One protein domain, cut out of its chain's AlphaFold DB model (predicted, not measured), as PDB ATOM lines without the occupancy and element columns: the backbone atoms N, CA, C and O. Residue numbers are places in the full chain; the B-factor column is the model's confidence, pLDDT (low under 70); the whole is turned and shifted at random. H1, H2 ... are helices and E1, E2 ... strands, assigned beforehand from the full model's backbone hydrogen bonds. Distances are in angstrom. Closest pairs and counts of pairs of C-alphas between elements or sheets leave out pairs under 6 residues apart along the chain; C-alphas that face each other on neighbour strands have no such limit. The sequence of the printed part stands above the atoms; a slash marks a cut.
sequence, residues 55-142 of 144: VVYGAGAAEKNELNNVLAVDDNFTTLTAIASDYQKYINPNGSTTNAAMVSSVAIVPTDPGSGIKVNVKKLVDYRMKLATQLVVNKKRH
ATOM      1  N   VAL A  55     -32.687  33.902   0.294       95.38
ATOM      2  CA  VAL A  55     -33.601  33.794   1.423       95.38
ATOM      3  C   VAL A  55     -33.092  32.705   2.344       95.38
ATOM      4  O   VAL A  55     -32.779  31.599   1.907       95.38
ATOM      5  N   VAL A  56     -32.976  33.031   3.622       96.06
ATOM      6  CA  VAL A  56     -32.573  32.092   4.660       96.06
ATOM      7  C   VAL A  56     -33.790  31.829   5.525       96.06
ATOM      8  O   VAL A  56     -34.270  32.742   6.198       96.06
ATOM      9  N   TYR A  57     -34.275  30.592   5.519       97.56
ATOM     10  CA  TYR A  57     -35.304  30.158   6.458       97.56
ATOM     11  C   TYR A  57     -34.650  29.529   7.675       97.56
ATOM     12  O   TYR A  57     -33.762  28.689   7.547       97.56
ATOM     13  N   GLY A  58     -35.111  29.880   8.865       97.25
ATOM     14  CA  GLY A  58     -34.806  29.088  10.043       97.25
ATOM     15  C   GLY A  58     -35.364  27.668   9.891       97.25
ATOM     16  O   GLY A  58     -36.435  27.469   9.317       97.25
ATOM     17  N   ALA A  59     -34.647  26.660  10.383       97.25
ATOM     18  CA  ALA A  59     -35.069  25.261  10.277       97.25
ATOM     19  C   ALA A  59     -36.411  24.955  10.975       97.25
ATOM     20  O   ALA A  59     -37.076  23.983  10.623       97.25
ATOM     21  N   GLY A  60     -36.807  25.780  11.942       96.56
ATOM     22  CA  GLY A  60     -38.089  25.746  12.642       96.56
ATOM     23  C   GLY A  60     -39.132  26.706  12.068       96.56
ATOM     24  O   GLY A  60     -40.215  26.823  12.635       96.56
ATOM     25  N   ALA A  61     -38.832  27.411  10.973       95.44
ATOM     26  CA  ALA A  61     -39.785  28.304  10.327       95.44
ATOM     27  C   ALA A  61     -40.928  27.497   9.686       95.44
ATOM     28  O   ALA A  61     -40.717  26.707   8.759       95.44
ATOM     29  N   ALA A  62     -42.144  27.718  10.183       93.31
ATOM     30  CA  ALA A  62     -43.379  27.215   9.590       93.31
ATOM     31  C   ALA A  62     -43.898  28.174   8.502       93.31
ATOM     32  O   ALA A  62     -43.424  29.302   8.384       93.31
ATOM     33  N   GLU A  63     -44.870  27.720   7.708       93.38
ATOM     34  CA  GLU A  63     -45.600  28.557   6.738       93.38
ATOM     35  C   GLU A  63     -44.708  29.328   5.747       93.38
ATOM     36  O   GLU A  63     -44.853  30.531   5.527       93.38
ATOM     37  N   LYS A  64     -43.784  28.616   5.086       91.25
ATOM     38  CA  LYS A  64     -42.858  29.209   4.102       91.25
ATOM     39  C   LYS A  64     -43.566  30.036   3.027       91.25
ATOM     40  O   LYS A  64     -43.063  31.081   2.654       91.25
ATOM     41  N   ASN A  65     -44.751  29.635   2.575       92.88
ATOM     42  CA  ASN A  65     -45.497  30.396   1.568       92.88
ATOM     43  C   ASN A  65     -45.925  31.785   2.073       92.88
ATOM     44  O   ASN A  65     -45.859  32.765   1.329       92.88
ATOM     45  N   GLU A  66     -46.335  31.888   3.339       91.94
ATOM     46  CA  GLU A  66     -46.678  33.171   3.953       91.94
ATOM     47  C   GLU A  66     -45.425  34.032   4.136       91.94
ATOM     48  O   GLU A  66     -45.427  35.215   3.782       91.94
ATOM     49  N   LEU A  67     -44.324  33.416   4.579       92.12
ATOM     50  CA  LEU A  67     -43.025  34.080   4.681       92.12
ATOM     51  C   LEU A  67     -42.537  34.595   3.324       92.12
ATOM     52  O   LEU A  67     -42.101  35.740   3.254       92.12
ATOM     53  N   ASN A  68     -42.678  33.825   2.242       93.62
ATOM     54  CA  ASN A  68     -42.317  34.269   0.893       93.62
ATOM     55  C   ASN A  68     -43.077  35.540   0.520       93.62
ATOM     56  O   ASN A  68     -42.490  36.498   0.020       93.62
ATOM     57  N   ASN A  69     -44.379  35.583   0.811       91.62
ATOM     58  CA  ASN A  69     -45.196  36.750   0.518       91.62
ATOM     59  C   ASN A  69     -44.797  37.970   1.365       91.62
ATOM     60  O   ASN A  69     -44.754  39.079   0.831       91.62
ATOM     61  N   VAL A  70     -44.500  37.792   2.657       91.00
ATOM     62  CA  VAL A  70     -44.088  38.883   3.566       91.00
ATOM     63  C   VAL A  70     -42.692  39.411   3.227       91.00
ATOM     64  O   VAL A  70     -42.462  40.621   3.258       91.00
ATOM     65  N   LEU A  71     -41.776  38.514   2.874       91.19
ATOM     66  CA  LEU A  71     -40.390  38.830   2.538       91.19
ATOM     67  C   LEU A  71     -40.204  39.209   1.059       91.19
ATOM     68  O   LEU A  71     -39.105  39.585   0.660       91.19
ATOM     69  N   ALA A  72     -41.279  39.149   0.260       91.75
ATOM     70  CA  ALA A  72     -41.273  39.375  -1.186       91.75
ATOM     71  C   ALA A  72     -40.223  38.514  -1.911       91.75
ATOM     72  O   ALA A  72     -39.456  39.001  -2.739       91.75
ATOM     73  N   VAL A  73     -40.195  37.233  -1.552       92.94
ATOM     74  CA  VAL A  73     -39.365  36.204  -2.176       92.94
ATOM     75  C   VAL A  73     -40.083  35.698  -3.418       92.94
ATOM     76  O   VAL A  73     -41.262  35.344  -3.360       92.94
ATOM     77  N   ASP A  74     -39.349  35.635  -4.518       91.25
ATOM     78  CA  ASP A  74     -39.773  35.030  -5.774       91.25
ATOM     79  C   ASP A  74     -38.786  33.929  -6.201       91.25
ATOM     80  O   ASP A  74     -37.844  33.592  -5.476       91.25
ATOM     81  N   ASP A  75     -38.995  33.373  -7.391       91.75
ATOM     82  CA  ASP A  75     -38.210  32.254  -7.918       91.75
ATOM     83  C   ASP A  75     -36.737  32.606  -8.212       91.75
ATOM     84  O   ASP A  75     -35.921  31.714  -8.449       91.75
ATOM     85  N   ASN A  76     -36.354  33.888  -8.171       90.25
ATOM     86  CA  ASN A  76     -34.973  34.324  -8.393       90.25
ATOM     87  C   ASN A  76     -34.102  34.215  -7.130       90.25
ATOM     88  O   ASN A  76     -32.887  34.443  -7.185       90.25
ATOM     89  N   PHE A  77     -34.698  33.889  -5.980       94.56
ATOM     90  CA  PHE A  77     -33.983  33.756  -4.718       94.56
ATOM     91  C   PHE A  77     -33.333  32.383  -4.562       94.56
ATOM     92  O   PHE A  77     -33.958  31.332  -4.693       94.56
ATOM     93  N   THR A  78     -32.067  32.384  -4.158       95.94
ATOM     94  CA  THR A  78     -31.396  31.170  -3.690       95.94
ATOM     95  C   THR A  78     -31.791  30.897  -2.240       95.94
ATOM     96  O   THR A  78     -31.595  31.735  -1.361       95.94
ATOM     97  N   THR A  79     -32.349  29.716  -1.979       96.06
ATOM     98  CA  THR A  79     -32.812  29.340  -0.638       96.06
ATOM     99  C   THR A  79     -31.701  28.684   0.180       96.06
ATOM    100  O   THR A  79     -31.058  27.743  -0.281       96.06
ATOM    101  N   LEU A  80     -31.528  29.140   1.419       96.56
ATOM    102  CA  LEU A  80     -30.669  28.548   2.442       96.56
ATOM    103  C   LEU A  80     -31.495  28.228   3.694       96.56
ATOM    104  O   LEU A  80     -32.597  28.745   3.885       96.56
ATOM    105  N   THR A  81     -30.966  27.367   4.560       97.19
ATOM    106  CA  THR A  81     -31.602  27.027   5.838       97.19
ATOM    107  C   THR A  81     -30.626  27.247   6.983       97.19
ATOM    108  O   THR A  81     -29.534  26.690   6.953       97.19
ATOM    109  N   ALA A  82     -31.027  28.037   7.979       97.19
ATOM    110  CA  ALA A  82     -30.269  28.228   9.210       97.19
ATOM    111  C   ALA A  82     -30.639  27.142  10.228       97.19
ATOM    112  O   ALA A  82     -31.804  27.014  10.622       97.19
ATOM    113  N   ILE A  83     -29.648  26.368  10.663       97.44
ATOM    114  CA  ILE A  83     -29.803  25.229  11.577       97.44
ATOM    115  C   ILE A  83     -29.135  25.504  12.931       97.44
ATOM    116  O   ILE A  83     -28.373  26.453  13.099       97.44
ATOM    117  N   ALA A  84     -29.394  24.658  13.927       97.19
ATOM    118  CA  ALA A  84     -28.890  24.842  15.288       97.19
ATOM    119  C   ALA A  84     -27.353  24.906  15.395       97.19
ATOM    120  O   ALA A  84     -26.825  25.543  16.307       97.19
ATOM    121  N   SER A  85     -26.616  24.274  14.476       96.50
ATOM    122  CA  SER A  85     -25.153  24.385  14.441       96.50
ATOM    123  C   SER A  85     -24.676  25.777  14.018       96.50
ATOM    124  O   SER A  85     -23.617  26.213  14.462       96.50
ATOM    125  N   ASP A  86     -25.455  26.504  13.210       96.50
ATOM    126  CA  ASP A  86     -25.119  27.874  12.807       96.50
ATOM    127  C   ASP A  86     -25.190  28.828  14.003       96.50
ATOM    128  O   ASP A  86     -24.351  29.712  14.142       96.50
ATOM    129  N   TYR A  87     -26.137  28.609  14.921       95.00
ATOM    130  CA  TYR A  87     -26.224  29.369  16.170       95.00
ATOM    131  C   TYR A  87     -24.944  29.239  17.008       95.00
ATOM    132  O   TYR A  87     -24.397  30.244  17.465       95.00
ATOM    133  N   GLN A  88     -24.434  28.013  17.157       94.50
ATOM    134  CA  GLN A  88     -23.162  27.764  17.837       94.50
ATOM    135  C   GLN A  88     -22.011  28.482  17.133       94.50
ATOM    136  O   GLN A  88     -21.228  29.190  17.754       94.50
ATOM    137  N   LYS A  89     -21.940  28.362  15.810       96.06
ATOM    138  CA  LYS A  89     -20.833  28.916  15.032       96.06
ATOM    139  C   LYS A  89     -20.797  30.448  15.005       96.06
ATOM    140  O   LYS A  89     -19.710  31.020  15.033       96.06
ATOM    141  N   TYR A  90     -21.953  31.101  14.901       95.25
ATOM    142  CA  TYR A  90     -22.030  32.527  14.570       95.25
ATOM    143  C   TYR A  90     -22.564  33.419  15.694       95.25
ATOM    144  O   TYR A  90     -22.386  34.631  15.617       95.25
ATOM    145  N   ILE A  91     -23.218  32.859  16.719       94.06
ATOM    146  CA  ILE A  91     -23.847  33.647  17.792       94.06
ATOM    147  C   ILE A  91     -23.244  33.311  19.153       94.06
ATOM    148  O   ILE A  91     -22.787  34.210  19.856       94.06
ATOM    149  N   ASN A  92     -23.243  32.036  19.545       95.56
ATOM    150  CA  ASN A  92     -22.725  31.620  20.846       95.56
ATOM    151  C   ASN A  92     -21.991  30.270  20.753       95.56
ATOM    152  O   ASN A  92     -22.646  29.231  20.863       95.56
ATOM    153  N   PRO A  93     -20.648  30.275  20.639       95.38
ATOM    154  CA  PRO A  93     -19.823  29.063  20.529       95.38
ATOM    155  C   PRO A  93     -20.006  28.045  21.651       95.38
ATOM    156  O   PRO A  93     -19.807  26.856  21.431       95.38
ATOM    157  N   ASN A  94     -20.400  28.505  22.841       96.00
ATOM    158  CA  ASN A  94     -20.604  27.659  24.019       96.00
ATOM    159  C   ASN A  94     -22.095  27.424  24.324       96.00
ATOM    160  O   ASN A  94     -22.436  26.786  25.319       96.00
ATOM    161  N   GLY A  95     -22.991  27.995  23.517       93.31
ATOM    162  CA  GLY A  95     -24.434  27.848  23.657       93.31
ATOM    163  C   GLY A  95     -24.956  26.651  22.872       93.31
ATOM    164  O   GLY A  95     -24.285  26.112  22.004       93.31
ATOM    165  N   SER A  96     -26.192  26.247  23.132       94.19
ATOM    166  CA  SER A  96     -26.881  25.265  22.294       94.19
ATOM    167  C   SER A  96     -28.327  25.682  22.082       94.19
ATOM    168  O   SER A  96     -28.905  26.431  22.867       94.19
ATOM    169  N   THR A  97     -28.893  25.227  20.973       95.81
ATOM    170  CA  THR A  97     -30.294  25.438  20.617       95.81
ATOM    171  C   THR A  97     -30.775  24.243  19.795       95.81
ATOM    172  O   THR A  97     -30.010  23.311  19.537       95.81
ATOM    173  N   THR A  98     -32.035  24.247  19.372       97.81
ATOM    174  CA  THR A  98     -32.606  23.206  18.508       97.81
ATOM    175  C   THR A  98     -33.009  23.785  17.159       97.81
ATOM    176  O   THR A  98     -33.266  24.980  17.040       97.81
ATOM    177  N   ASN A  99     -33.117  22.937  16.131       97.38
ATOM    178  CA  ASN A  99     -33.611  23.374  14.821       97.38
ATOM    179  C   ASN A  99     -35.013  23.988  14.927       97.38
ATOM    180  O   ASN A  99     -35.274  24.995  14.286       97.38
ATOM    181  N   ALA A 100     -35.876  23.442  15.789       97.00
ATOM    182  CA  ALA A 100     -37.217  23.974  16.024       97.00
ATOM    183  C   ALA A 100     -37.208  25.396  16.613       97.00
ATOM    184  O   ALA A 100     -38.114  26.174  16.340       97.00
ATOM    185  N   ALA A 101     -36.178  25.756  17.384       95.75
ATOM    186  CA  ALA A 101     -36.018  27.108  17.918       95.75
ATOM    187  C   ALA A 101     -35.485  28.113  16.875       95.75
ATOM    188  O   ALA A 101     -35.569  29.323  17.086       95.75
ATOM    189  N   MET A 102     -34.968  27.644  15.735       96.56
ATOM    190  CA  MET A 102     -34.533  28.497  14.627       96.56
ATOM    191  C   MET A 102     -35.748  28.896  13.779       96.56
ATOM    192  O   MET A 102     -35.980  28.314  12.728       96.56
ATOM    193  N   VAL A 103     -36.552  29.858  14.236       95.25
ATOM    194  CA  VAL A 103     -37.806  30.263  13.551       95.25
ATOM    195  C   VAL A 103     -37.659  31.489  12.646       95.25
ATOM    196  O   VAL A 103     -38.488  31.731  11.771       95.25
ATOM    197  N   SER A 104     -36.604  32.278  12.846       93.50
ATOM    198  CA  SER A 104     -36.386  33.524  12.110       93.50
ATOM    199  C   SER A 104     -36.041  33.261  10.648       93.50
ATOM    200  O   SER A 104     -35.293  32.336  10.341       93.50
ATOM    201  N   SER A 105     -36.544  34.108   9.751       94.38
ATOM    202  CA  SER A 105     -36.226  34.067   8.320       94.38
ATOM    203  C   SER A 105     -35.843  35.456   7.817       94.38
ATOM    204  O   SER A 105     -36.351  36.456   8.326       94.38
ATOM    205  N   VAL A 106     -34.950  35.529   6.831       93.75
ATOM    206  CA  VAL A 106     -34.494  36.796   6.242       93.75
ATOM    207  C   VAL A 106     -34.324  36.660   4.735       93.75
ATOM    208  O   VAL A 106     -33.809  35.654   4.253       93.75
ATOM    209  N   ALA A 107     -34.738  37.683   3.995       92.38
ATOM    210  CA  ALA A 107     -34.501  37.811   2.565       92.38
ATOM    211  C   ALA A 107     -33.534  38.971   2.315       92.38
ATOM    212  O   ALA A 107     -33.697  40.058   2.873       92.38
ATOM    213  N   ILE A 108     -32.521  38.724   1.490       88.19
ATOM    214  CA  ILE A 108     -31.462  39.674   1.162       88.19
ATOM    215  C   ILE A 108     -31.361  39.761  -0.355       88.19
ATOM    216  O   ILE A 108     -31.173  38.750  -1.031       88.19
ATOM    217  N   VAL A 109     -31.459  40.975  -0.882       86.50
ATOM    218  CA  VAL A 109     -31.282  41.267  -2.307       86.50
ATOM    219  C   VAL A 109     -29.966  42.014  -2.523       86.50
ATOM    220  O   VAL A 109     -29.603  42.841  -1.679       86.50
ATOM    221  N   PRO A 110     -29.237  41.755  -3.624       80.94
ATOM    222  CA  PRO A 110     -28.114  42.586  -4.022       80.94
ATOM    223  C   PRO A 110     -28.550  44.041  -4.149       80.94
ATOM    224  O   PRO A 110     -29.607  44.346  -4.701       80.94
ATOM    225  N   THR A 111     -27.717  44.937  -3.646       71.12
ATOM    226  CA  THR A 111     -27.880  46.380  -3.784       71.12
ATOM    227  C   THR A 111     -26.637  46.969  -4.418       71.12
ATOM    228  O   THR A 111     -25.569  46.346  -4.411       71.12
ATOM    229  N   ASP A 112     -26.787  48.165  -4.984       69.38
ATOM    230  CA  ASP A 112     -25.679  48.885  -5.595       69.38
ATOM    231  C   ASP A 112     -24.540  49.111  -4.591       69.38
ATOM    232  O   ASP A 112     -24.794  49.337  -3.397       69.38
ATOM    233  N   PRO A 113     -23.280  49.076  -5.059       61.34
ATOM    234  CA  PRO A 113     -22.114  49.422  -4.267       61.34
ATOM    235  C   PRO A 113     -22.315  50.687  -3.425       61.34
ATOM    236  O   PRO A 113     -22.636  51.748  -3.951       61.34
ATOM    237  N   GLY A 114     -22.132  50.581  -2.108       60.28
ATOM    238  CA  GLY A 114     -22.264  51.703  -1.169       60.28
ATOM    239  C   GLY A 114     -23.694  52.009  -0.707       60.28
ATOM    240  O   GLY A 114     -23.889  52.947   0.062       60.28
ATOM    241  N   SER A 115     -24.698  51.229  -1.131       63.34
ATOM    242  CA  SER A 115     -26.105  51.424  -0.741       63.34
ATOM    243  C   SER A 115     -26.491  50.729   0.580       63.34
ATOM    244  O   SER A 115     -27.586  50.955   1.099       63.34
ATOM    245  N   GLY A 116     -25.610  49.894   1.153       59.22
ATOM    246  CA  GLY A 116     -25.926  49.059   2.321       59.22
ATOM    247  C   GLY A 116     -26.894  47.907   2.004       59.22
ATOM    248  O   GLY A 116     -27.365  47.760   0.878       59.22
ATOM    249  N   ILE A 117     -27.183  47.045   2.988       59.06
ATOM    250  CA  ILE A 117     -28.113  45.914   2.814       59.06
ATOM    251  C   ILE A 117     -29.555  46.425   2.910       59.06
ATOM    252  O   ILE A 117     -29.963  46.943   3.950       59.06
ATOM    253  N   LYS A 118     -30.353  46.238   1.854       59.06
ATOM    254  CA  LYS A 118     -31.804  46.455   1.899       59.06
ATOM    255  C   LYS A 118     -32.504  45.164   2.313       59.06
ATOM    256  O   LYS A 118     -32.342  44.133   1.665       59.06
ATOM    257  N   VAL A 119     -33.292  45.237   3.383       56.53
ATOM    258  CA  VAL A 119     -34.184  44.155   3.814       56.53
ATOM    259  C   VAL A 119     -35.605  44.465   3.354       56.53
ATOM    260  O   VAL A 119     -36.109  45.571   3.562       56.53
ATOM    261  N   ASN A 120     -36.254  43.502   2.700       55.72
ATOM    262  CA  ASN A 120     -37.632  43.663   2.248       55.72
ATOM    263  C   ASN A 120     -38.588  43.425   3.418       55.72
ATOM    264  O   ASN A 120     -38.640  42.337   3.984       55.72
ATOM    265  N   VAL A 121     -39.381  44.442   3.751       56.09
ATOM    266  CA  VAL A 121     -40.504  44.319   4.682       56.09
ATOM    267  C   VAL A 121     -41.747  44.778   3.943       56.09
ATOM    268  O   VAL A 121     -41.881  45.959   3.611       56.09
ATOM    269  N   LYS A 122     -42.676  43.861   3.659       50.12
ATOM    270  CA  LYS A 122     -44.003  44.283   3.211       50.12
ATOM    271  C   LYS A 122     -44.668  45.014   4.369       50.12
ATOM    272  O   LYS A 122     -44.718  44.510   5.489       50.12
ATOM    273  N   LYS A 123     -45.187  46.213   4.103       54.97
ATOM    274  CA  LYS A 123     -45.996  46.940   5.083       54.97
ATOM    275  C   LYS A 123     -47.205  46.068   5.430       54.97
ATOM    276  O   LYS A 123     -48.066  45.857   4.578       54.97
ATOM    277  N   LEU A 124     -47.263  45.553   6.658       42.72
ATOM    278  CA  LEU A 124     -48.466  44.918   7.188       42.72
ATOM    279  C   LEU A 124     -49.551  46.000   7.243       42.72
ATOM    280  O   LEU A 124     -49.470  46.939   8.030       42.72
ATOM    281  N   VAL A 125     -50.523  45.933   6.335       45.91
ATOM    282  CA  VAL A 125     -51.685  46.820   6.378       45.91
ATOM    283  C   VAL A 125     -52.576  46.315   7.508       45.91
ATOM    284  O   VAL A 125     -53.103  45.208   7.428       45.91
ATOM    285  N   ASP A 126     -52.713  47.117   8.561       50.06
ATOM    286  CA  ASP A 126     -53.569  46.869   9.722       50.06
ATOM    287  C   ASP A 126     -54.996  46.461   9.311       50.06
ATOM    288  O   ASP A 126     -55.877  47.296   9.075       50.06
ATOM    289  N   TYR A 127     -55.273  45.155   9.297       47.72
ATOM    290  CA  TYR A 127     -56.619  44.608   9.081       47.72
ATOM    291  C   TYR A 127     -57.631  45.071  10.151       47.72
ATOM    292  O   TYR A 127     -58.842  44.962   9.951       47.72
ATOM    293  N   ARG A 128     -57.162  45.662  11.260       50.34
ATOM    294  CA  ARG A 128     -57.991  46.255  12.325       50.34
ATOM    295  C   ARG A 128     -58.766  47.504  11.881       50.34
ATOM    296  O   ARG A 128     -59.824  47.769  12.445       50.34
ATOM    297  N   MET A 129     -58.321  48.225  10.846       48.38
ATOM    298  CA  MET A 129     -59.030  49.424  10.365       48.38
ATOM    299  C   MET A 129     -60.236  49.101   9.469       48.38
ATOM    300  O   MET A 129     -61.202  49.861   9.428       48.38
ATOM    301  N   LYS A 130     -60.240  47.949   8.782       48.88
ATOM    302  CA  LYS A 130     -61.336  47.584   7.865       48.88
ATOM    303  C   LYS A 130     -62.612  47.167   8.607       48.88
ATOM    304  O   LYS A 130     -63.713  47.436   8.128       48.88
ATOM    305  N   LEU A 131     -62.471  46.563   9.792       49.03
ATOM    306  CA  LEU A 131     -63.610  46.146  10.617       49.03
ATOM    307  C   LEU A 131     -64.329  47.351  11.249       49.03
ATOM    308  O   LEU A 131     -65.557  47.385  11.265       49.03
ATOM    309  N   ALA A 132     -63.579  48.367  11.693       52.94
ATOM    310  CA  ALA A 132     -64.143  49.580  12.288       52.94
ATOM    311  C   ALA A 132     -64.973  50.390  11.276       52.94
ATOM    312  O   ALA A 132     -66.085  50.814  11.590       52.94
ATOM    313  N   THR A 133     -64.494  50.529  10.035       54.03
ATOM    314  CA  THR A 133     -65.228  51.250   8.980       54.03
ATOM    315  C   THR A 133     -66.535  50.548   8.602       54.03
ATOM    316  O   THR A 133     -67.565  51.207   8.475       54.03
ATOM    317  N   GLN A 134     -66.547  49.214   8.494       50.75
ATOM    318  CA  GLN A 134     -67.775  48.466   8.182       50.75
ATOM    319  C   GLN A 134     -68.808  48.530   9.320       50.75
ATOM    320  O   GLN A 134     -70.005  48.651   9.054       50.75
ATOM    321  N   LEU A 135     -68.367  48.511  10.584       51.16
ATOM    322  CA  LEU A 135     -69.263  48.630  11.744       51.16
ATOM    323  C   LEU A 135     -69.915  50.021  11.835       51.16
ATOM    324  O   LEU A 135     -71.106  50.126  12.135       51.16
ATOM    325  N   VAL A 136     -69.169  51.085  11.521       57.44
ATOM    326  CA  VAL A 136     -69.697  52.461  11.498       57.44
ATOM    327  C   VAL A 136     -70.679  52.665  10.339       57.44
ATOM    328  O   VAL A 136     -71.728  53.285  10.528       57.44
ATOM    329  N   VAL A 137     -70.398  52.101   9.159       58.31
ATOM    330  CA  VAL A 137     -71.300  52.199   7.996       58.31
ATOM    331  C   VAL A 137     -72.614  51.447   8.235       58.31
ATOM    332  O   VAL A 137     -73.678  51.985   7.924       58.31
ATOM    333  N   ASN A 138     -72.585  50.257   8.843       50.78
ATOM    334  CA  ASN A 138     -73.815  49.502   9.120       50.78
ATOM    335  C   ASN A 138     -74.667  50.105  10.244       50.78
ATOM    336  O   ASN A 138     -75.892  50.030  10.171       50.78
ATOM    337  N   LYS A 139     -74.070  50.776  11.238       55.69
ATOM    338  CA  LYS A 139     -74.851  51.476  12.270       55.69
ATOM    339  C   LYS A 139     -75.611  52.685  11.707       55.69
ATOM    340  O   LYS A 139     -76.709  52.978  12.166       55.69
ATOM    341  N   LYS A 140     -75.075  53.354  10.679       53.03
ATOM    342  CA  LYS A 140     -75.717  54.527  10.059       53.03
ATOM    343  C   LYS A 140     -76.893  54.175   9.136       53.03
ATOM    344  O   LYS A 140     -77.741  55.027   8.905       53.03
ATOM    345  N   ARG A 141     -76.976  52.936   8.634       56.31
ATOM    346  CA  ARG A 141     -78.085  52.474   7.772       56.31
ATOM    347  C   ARG A 141     -79.335  52.002   8.525       56.31
ATOM    348  O   ARG A 141     -80.350  51.783   7.883       56.31
ATOM    349  N   HIS A 142     -79.281  51.871   9.851       55.03
ATOM    350  CA  HIS A 142     -80.420  51.445  10.682       55.03
ATOM    351  C   HIS A 142     -81.008  52.569  11.559       55.03
ATOM    352  O   HIS A 142     -81.759  52.293  12.490       55.03
TER     353      HIS A 142
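What this domain is: This is residues 55 to 142 of the 144 residues of an uncharacterized protein of Lactobacillus reuteri (UniProt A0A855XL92). A small three-stranded sheet, E2, E1 and E3, has one short helix, H1, over one face, and H2 follows just past the end of E2. From this body a long tail sticks out, residues 125 to 142, with H3 in it; a loop, residues 111 to 116, also stands free. The 88 printed residues hold three named helices and three named strands, in the order E1 H1 E2 H2 E3 H3; the sheet is mixed, in the order E2 E1 E3. The class is mixed, helices and strands, with 42 of the 88 residues in named elements, under half. The whole is extended, with a radius of gyration of the C-alphas of 19.4 A and spans of 65 by 35 by 23 A.

How they stand to each other: E1, residues 55 to 58, is the inner strand. H1, residues 64 to 71, and E2, residues 77 to 82, complete a strand-helix-strand unit, two parallel neighbour strands with a helix between, its crossover right-handed. N 80 and O 55 are 2.8 A apart, within hydrogen-bond range. E3, residues 105 to 108, is antiparallel to E1, with N 56 and O 106 2.8 A apart. H1 is on the sheet at a height over the sheet of 9.2 A; its closest C-alphas to E3 are those of Leu 71 and Ala 107, 6.0 A apart. H2, residues 84 to 90, and H3, residues 128 to 140, are apart and not on the sheet. Every O i to N i+4 pair is within hydrogen-bond range in H1, 2 of 3 in H2 and 8 of 9 in H3.

Where its parts are: E1 begins with C-alpha 55 at (-33.601, 33.794, 1.423). E2 is 15.4 A long; H3, 19.7 A long, ends with C-alpha 140 at (-75.717, 54.527, 10.059).

The domain as a whole: The C-alphas of Asn 94 and His 142, the two farthest apart, are 65.7 A apart. The printed part has no cut. The links H2 to E3 and E3 to H3 are long. Residues 112 to 142 have pLDDT under 70.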